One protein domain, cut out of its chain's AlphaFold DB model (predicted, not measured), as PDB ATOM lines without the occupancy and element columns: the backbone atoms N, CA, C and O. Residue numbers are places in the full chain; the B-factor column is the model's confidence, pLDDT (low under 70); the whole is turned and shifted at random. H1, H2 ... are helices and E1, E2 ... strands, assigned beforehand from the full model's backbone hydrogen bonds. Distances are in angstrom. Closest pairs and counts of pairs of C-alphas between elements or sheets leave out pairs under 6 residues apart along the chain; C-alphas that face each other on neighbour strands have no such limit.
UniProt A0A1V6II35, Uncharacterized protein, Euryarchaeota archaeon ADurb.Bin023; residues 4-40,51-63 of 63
ATOM      1  N   VAL A   4     120.871 147.993  80.886       78.12
ATOM      2  CA  VAL A   4     122.256 148.269  81.299       78.12
ATOM      3  C   VAL A   4     122.731 147.141  82.198       78.12
ATOM      4  O   VAL A   4     122.166 146.927  83.270       78.12
ATOM      5  N   VAL A   5     123.787 146.456  81.779       80.00
ATOM      6  CA  VAL A   5     124.453 145.410  82.550       80.00
ATOM      7  C   VAL A   5     125.763 145.981  83.079       80.00
ATOM      8  O   VAL A   5     126.638 146.372  82.312       80.00
ATOM      9  N   ILE A   6     125.887 146.061  84.404       79.12
ATOM     10  CA  ILE A   6     127.112 146.510  85.070       79.12
ATOM     11  C   ILE A   6     127.787 145.277  85.677       79.12
ATOM     12  O   ILE A   6     127.195 144.658  86.560       79.12
ATOM     13  N   PRO A   7     128.997 144.899  85.239       81.81
ATOM     14  CA  PRO A   7     129.717 143.774  85.805       81.81
ATOM     15  C   PRO A   7     130.229 144.120  87.200       81.81
ATOM     16  O   PRO A   7     130.529 145.274  87.519       81.81
ATOM     17  N   ASP A   8     130.418 143.085  88.015       82.12
ATOM     18  CA  ASP A   8     130.845 143.221  89.410       82.12
ATOM     19  C   ASP A   8     132.123 144.051  89.577       82.12
ATOM     20  O   ASP A   8     132.271 144.771  90.565       82.12
ATOM     21  N   ARG A   9     133.060 143.966  88.621       80.25
ATOM     22  CA  ARG A   9     134.293 144.764  88.642       80.25
ATOM     23  C   ARG A   9     133.985 146.256  88.517       80.25
ATOM     24  O   ARG A   9     134.365 147.014  89.404       80.25
ATOM     25  N   ALA A  10     133.236 146.650  87.487       79.75
ATOM     26  CA  ALA A  10     132.843 148.038  87.271       79.75
ATOM     27  C   ALA A  10     132.002 148.582  88.441       79.75
ATOM     28  O   ALA A  10     132.166 149.737  88.834       79.75
ATOM     29  N   SER A  11     131.152 147.749  89.059       83.38
ATOM     30  CA  SER A  11     130.407 148.141  90.263       83.38
ATOM     31  C   SER A  11     131.344 148.442  91.438       83.38
ATOM     32  O   SER A  11     131.199 149.475  92.089       83.38
ATOM     33  N   LYS A  12     132.338 147.580  91.690       87.25
ATOM     34  CA  LYS A  12     133.336 147.792  92.754       87.25
ATOM     35  C   LYS A  12     134.220 149.005  92.491       87.25
ATOM     36  O   LYS A  12     134.646 149.667  93.433       87.25
ATOM     37  N   ASP A  13     134.521 149.295  91.233       84.88
ATOM     38  CA  ASP A  13     135.326 150.461  90.879       84.88
ATOM     39  C   ASP A  13     134.527 151.758  91.018       84.88
ATOM     40  O   ASP A  13     135.057 152.745  91.528       84.88
ATOM     41  N   LEU A  14     133.226 151.736  90.707       84.06
ATOM     42  CA  LEU A  14     132.333 152.867  90.955       84.06
ATOM     43  C   LEU A  14     132.266 153.228  92.447       84.06
ATOM     44  O   LEU A  14     132.282 154.410  92.785       84.06
ATOM     45  N   GLU A  15     132.252 152.236  93.342       87.44
ATOM     46  CA  GLU A  15     132.231 152.455  94.797       87.44
ATOM     47  C   GLU A  15     133.471 153.191  95.328       87.44
ATOM     48  O   GLU A  15     133.371 153.918  96.318       87.44
ATOM     49  N   LYS A  16     134.626 153.052  94.664       90.62
ATOM     50  CA  LYS A  16     135.885 153.717  95.049       90.62
ATOM     51  C   LYS A  16     135.954 155.185  94.615       90.62
ATOM     52  O   LYS A  16     136.818 155.920  95.088       90.62
ATOM     53  N   ILE A  17     135.077 155.611  93.706       89.19
ATOM     54  CA  ILE A  17     135.034 156.974  93.163       89.19
ATOM     55  C   ILE A  17     134.271 157.901  94.122       89.19
ATOM     56  O   ILE A  17     133.419 157.464  94.891       89.19
ATOM     57  N   ASP A  18     134.538 159.207  94.086       90.88
ATOM     58  CA  ASP A  18     133.793 160.173  94.891       90.88
ATOM     59  C   ASP A  18     132.297 160.246  94.505       90.88
ATOM     60  O   ASP A  18     131.903 160.110  93.345       90.88
ATOM     61  N   LYS A  19     131.431 160.530  95.486       88.12
ATOM     62  CA  LYS A  19     129.966 160.525  95.298       88.12
ATOM     63  C   LYS A  19     129.459 161.518  94.244       88.12
ATOM     64  O   LYS A  19     128.376 161.315  93.690       88.12
ATOM     65  N   LYS A  20     130.182 162.614  93.987       90.06
ATOM     66  CA  LYS A  20     129.785 163.608  92.979       90.06
ATOM     67  C   LYS A  20     130.033 163.043  91.584       90.06
ATOM     68  O   LYS A  20     129.138 163.098  90.741       90.06
ATOM     69  N   THR A  21     131.196 162.445  91.373       82.38
ATOM     70  CA  THR A  21     131.563 161.790  90.118       82.38
ATOM     71  C   THR A  21     130.712 160.547  89.867       82.38
ATOM     72  O   THR A  21     130.203 160.394  88.758       82.38
ATOM     73  N   GLN A  22     130.416 159.737  90.892       86.12
ATOM     74  CA  GLN A  22     129.476 158.611  90.776       86.12
ATOM     75  C   GLN A  22     128.111 159.051  90.222       86.12
ATOM     76  O   GLN A  22     127.588 158.443  89.288       86.12
ATOM     77  N   LYS A  23     127.540 160.145  90.748       88.62
ATOM     78  CA  LYS A  23     126.263 160.689  90.250       88.62
ATOM     79  C   LYS A  23     126.331 161.089  88.779       88.62
ATOM     80  O   LYS A  23     125.377 160.842  88.046       88.62
ATOM     81  N   ILE A  24     127.432 161.707  88.355       87.38
ATOM     82  CA  ILE A  24     127.633 162.122  86.960       87.38
ATOM     83  C   ILE A  24     127.716 160.893  86.049       87.38
ATOM     84  O   ILE A  24     127.066 160.872  85.004       87.38
ATOM     85  N   ILE A  25     128.458 159.860  86.459       85.44
ATOM     86  CA  ILE A  25     128.578 158.597  85.720       85.44
ATOM     87  C   ILE A  25     127.201 157.945  85.557       85.44
ATOM     88  O   ILE A  25     126.805 157.640  84.436       85.44
ATOM     89  N   LEU A  26     126.426 157.817  86.637       85.62
ATOM     90  CA  LEU A  26     125.082 157.226  86.592       85.62
ATOM     91  C   LEU A  26     124.120 158.002  85.675       85.62
ATOM     92  O   LEU A  26     123.345 157.396  84.934       85.62
ATOM     93  N   LEU A  27     124.183 159.337  85.689       87.00
ATOM     94  CA  LEU A  27     123.407 160.191  84.782       87.00
ATOM     95  C   LEU A  27     123.765 159.935  83.316       87.00
ATOM     96  O   LEU A  27     122.865 159.767  82.492       87.00
ATOM     97  N   LYS A  28     125.062 159.845  83.005       83.38
ATOM     98  CA  LYS A  28     125.534 159.546  81.649       83.38
ATOM     99  C   LYS A  28     125.153 158.142  81.198       83.38
ATOM    100  O   LYS A  28     124.667 157.992  80.089       83.38
ATOM    101  N   ILE A  29     125.286 157.130  82.056       84.94
ATOM    102  CA  ILE A  29     124.854 155.757  81.749       84.94
ATOM    103  C   ILE A  29     123.364 155.732  81.397       84.94
ATOM    104  O   ILE A  29     122.965 155.107  80.415       84.94
ATOM    105  N   LYS A  30     122.532 156.465  82.146       84.31
ATOM    106  CA  LYS A  30     121.102 156.592  81.847       84.31
ATOM    107  C   LYS A  30     120.853 157.269  80.495       84.31
ATOM    108  O   LYS A  30     120.014 156.797  79.725       84.31
ATOM    109  N   GLU A  31     121.585 158.333  80.182       83.44
ATOM    110  CA  GLU A  31     121.522 159.001  78.875       83.44
ATOM    111  C   GLU A  31     121.932 158.051  77.736       83.44
ATOM    112  O   GLU A  31     121.214 157.913  76.742       83.44
ATOM    113  N   TYR A  32     123.024 157.312  77.921       82.62
ATOM    114  CA  TYR A  32     123.552 156.363  76.945       82.62
ATOM    115  C   TYR A  32     122.610 155.180  76.741       82.62
ATOM    116  O   TYR A  32     122.367 154.791  75.606       82.62
ATOM    117  N   SER A  33     121.969 154.678  77.799       82.50
ATOM    118  CA  SER A  33     120.956 153.618  77.699       82.50
ATOM    119  C   SER A  33     119.739 154.016  76.853       82.50
ATOM    120  O   SER A  33     119.010 153.156  76.356       82.50
ATOM    121  N   SER A  34     119.491 155.315  76.660       84.69
ATOM    122  CA  SER A  34     118.387 155.784  75.818       84.69
ATOM    123  C   SER A  34     118.748 155.775  74.332       84.69
ATOM    124  O   SER A  34     117.893 155.440  73.512       84.69
ATOM    125  N   ASN A  35     119.993 156.107  73.975       80.94
ATOM    126  CA  ASN A  35     120.466 156.085  72.590       80.94
ATOM    127  C   ASN A  35     121.977 155.783  72.503       80.94
ATOM    128  O   ASN A  35     122.775 156.688  72.254       80.94
ATOM    129  N   PRO A  36     122.389 154.524  72.692       74.50
ATOM    130  CA  PRO A  36     123.794 154.176  72.856       74.50
ATOM    131  C   PRO A  36     124.595 154.359  71.563       74.50
ATOM    132  O   PRO A  36     125.734 154.801  71.631       74.50
ATOM    133  N   PHE A  37     123.988 154.169  70.387       72.06
ATOM    134  CA  PHE A  37     124.645 154.396  69.090       72.06
ATOM    135  C   PHE A  37     125.032 155.857  68.837       72.06
ATOM    136  O   PHE A  37     125.951 156.136  68.071       72.06
ATOM    137  N   ARG A  38     124.336 156.806  69.473       73.50
ATOM    138  CA  ARG A  38     124.681 158.230  69.383       73.50
ATOM    139  C   ARG A  38     125.955 158.562  70.157       73.50
ATOM    140  O   ARG A  38     126.667 159.485  69.776       73.50
ATOM    141  N   TYR A  39     126.205 157.839  71.245       67.12
ATOM    142  CA  TYR A  39     127.314 158.095  72.165       67.12
ATOM    143  C   TYR A  39     128.437 157.054  72.051       67.12
ATOM    144  O   TYR A  39     129.493 157.239  72.650       67.12
ATOM    145  N   SER A  40     128.242 155.982  71.276       63.62
ATOM    146  CA  SER A  40     129.252 154.956  71.039       63.62
ATOM    147  C   SER A  40     130.345 155.493  70.116       63.62
ATOM    148  O   SER A  40     130.193 155.538  68.894       63.62
ATOM    149  N   ILE A  51     135.839 152.702  81.395       45.81
ATOM    150  CA  ILE A  51     134.541 152.018  81.339       45.81
ATOM    151  C   ILE A  51     134.115 151.742  79.885       45.81
ATOM    152  O   ILE A  51     133.645 152.652  79.189       45.81
ATOM    153  N   ASP A  52     134.312 150.503  79.444       47.88
ATOM    154  CA  ASP A  52     133.934 150.025  78.116       47.88
ATOM    155  C   ASP A  52     132.404 149.975  78.036       47.88
ATOM    156  O   ASP A  52     131.737 149.735  79.037       47.88
ATOM    157  N   LEU A  53     131.818 150.230  76.866       51.84
ATOM    158  CA  LEU A  53     130.375 150.087  76.637       51.84
ATOM    159  C   LEU A  53     130.151 149.179  75.428       51.84
ATOM    160  O   LEU A  53     130.212 149.645  74.289       51.84
ATOM    161  N   GLU A  54     129.905 147.893  75.660       47.88
ATOM    162  CA  GLU A  54     129.649 146.914  74.601       47.88
ATOM    163  C   GLU A  54     128.142 146.682  74.429       47.88
ATOM    164  O   GLU A  54     127.398 146.539  75.395       47.88
ATOM    165  N   LEU A  55     127.669 146.680  73.182       44.28
ATOM    166  CA  LEU A  55     126.273 146.410  72.842       44.28
ATOM    167  C   LEU A  55     126.146 144.991  72.297       44.28
ATOM    168  O   LEU A  55     126.592 144.721  71.182       44.28
ATOM    169  N   VAL A  56     125.467 144.113  73.032       48.66
ATOM    170  CA  VAL A  56     125.144 142.755  72.575       48.66
ATOM    171  C   VAL A  56     123.643 142.546  72.724       48.66
ATOM    172  O   VAL A  56     123.100 142.724  73.803       48.66
ATOM    173  N   ASN A  57     122.947 142.199  71.637       39.53
ATOM    174  CA  ASN A  57     121.531 141.793  71.663       39.53
ATOM    175  C   ASN A  57     120.602 142.699  72.503       39.53
ATOM    176  O   ASN A  57     119.819 142.206  73.305       39.53
ATOM    177  N   THR A  58     120.654 144.023  72.300       49.25
ATOM    178  CA  THR A  58     119.876 145.055  73.036       49.25
ATOM    179  C   THR A  58     120.285 145.325  74.492       49.25
ATOM    180  O   THR A  58     119.633 146.112  75.186       49.25
ATOM    181  N   GLU A  59     121.413 144.774  74.923       46.25
ATOM    182  CA  GLU A  59     122.008 144.996  76.238       46.25
ATOM    183  C   GLU A  59     123.283 145.836  76.111       46.25
ATOM    184  O   GLU A  59     124.084 145.635  75.199       46.25
ATOM    185  N   LEU A  60     123.435 146.813  77.003       52.56
ATOM    186  CA  LEU A  60     124.575 147.712  77.123       52.56
ATOM    187  C   LEU A  60     125.424 147.249  78.310       52.56
ATOM    188  O   LEU A  60     125.039 147.449  79.462       52.56
ATOM    189  N   PHE A  61     126.560 146.633  78.027       48.72
ATOM    190  CA  PHE A  61     127.519 146.154  79.011       48.72
ATOM    191  C   PHE A  61     128.506 147.262  79.334       48.72
ATOM    192  O   PHE A  61     129.195 147.723  78.433       48.72
ATOM    193  N   LEU A  62     128.598 147.672  80.599       54.62
ATOM    194  CA  LEU A  62     129.825 148.307  81.076       54.62
ATOM    195  C   LEU A  62     130.921 147.225  81.123       54.62
ATOM    196  O   LEU A  62     130.606 146.138  81.587       54.62
ATOM    197  N   ILE A  63     132.162 147.451  80.693       55.00
ATOM    198  CA  ILE A  63     133.280 146.498  80.905       55.00
ATOM    199  C   ILE A  63     134.450 147.199  81.593       55.00
ATOM    200  O   ILE A  63     134.608 148.427  81.389       55.00
TER     201      ILE A  63
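This is residues 4 to 40 and 51 to 63 of the 63 residues of an uncharacterized protein of Euryarchaeota archaeon ADurb.Bin023 (UniProt A0A1V6II35). One long helix, H2, makes one side of an elongated body, and along the opposite side lie H1 and the strand hairpin of E1 and E2, one after the other; H1 folds back on H2 at one end, and the short H3 sits at H2's other end. Contacts between the two sides are few, and the first printed residues, 4 to 5, run parallel beside E2. The printed part has 50 residues with three named helices and two named strands, in the order H1, H2, H3, E1, E2; the sheet, E1 - E2, is antiparallel and the class is mixed, helices and strands. The whole is compact, with a radius of gyration of the C-alphas of 10.9 A, and the C-alphas span 30 by 19 by 12 A.

Start at C-alpha 8, at (130.845, 143.221, 89.410), where H1 begins; it takes residues 8 to 16 and is 12.9 A long from first to last C-alpha. Then find C-alpha 19 at (129.966, 160.525, 95.298), from which H2, residues 19 to 34, runs 23.2 A. H3 is residues 36 to 39, 5.3 A long. Beyond the cut, E1 is residues 53 to 56, 9.9 A, and E2 is residues 59 to 62, 9.8 A, ending at C-alpha 62 at (129.825, 148.307, 81.076).

Look first at residues 4 to 5, a short pairing, parallel, with residues 60 to 61 of E2. E2 and E1 form a hairpin, antiparallel at 151 degrees between their directions; N 54 and O 61 are 2.9 A apart and N 61 and O 54 2.8 A, both within hydrogen-bond range. From H1 to E2 the closest C-alphas, those of Ala 10 and Leu 62, are 6.9 A apart. H1 and H2 are close but not clearly touching, their closest C-alphas, of Leu 14 and Gln 22, being 6.4 A apart. They run opposite ways at a steep tilt of 39 degrees. From H2 to E2 the closest C-alphas are those of Ser 33 and Leu 60, 7.0 A. H2 and H3 are close but not clearly touching, with Tyr 32 and Tyr 39 closest at 6.3 A between C-alphas. H3 and E1 are near each other, with 5 pairs of C-alphas within 10 A, while H1 and E1 are apart, as are H2 and E1. In H2 every O i to N i+4 pair is within hydrogen-bond range, in H1 4 of 5; H3 is too short for such a pair.

The C-alphas of Asp 18 and Asn 57, the two farthest apart, are 32.1 A apart. Residues 41 to 50 are not printed, and C-alphas 40 and 51 across the cut are 11.9 A apart; the link from H3 to E1 is the link across it. Of the links printed whole, H1 to H2, H2 to H3 and E1 to E2 are tight. In the B-factor column you will find a mean pLDDT of 73.8 for the printed part of this model, with residues 39 to 40 and 51 to 63 under 70.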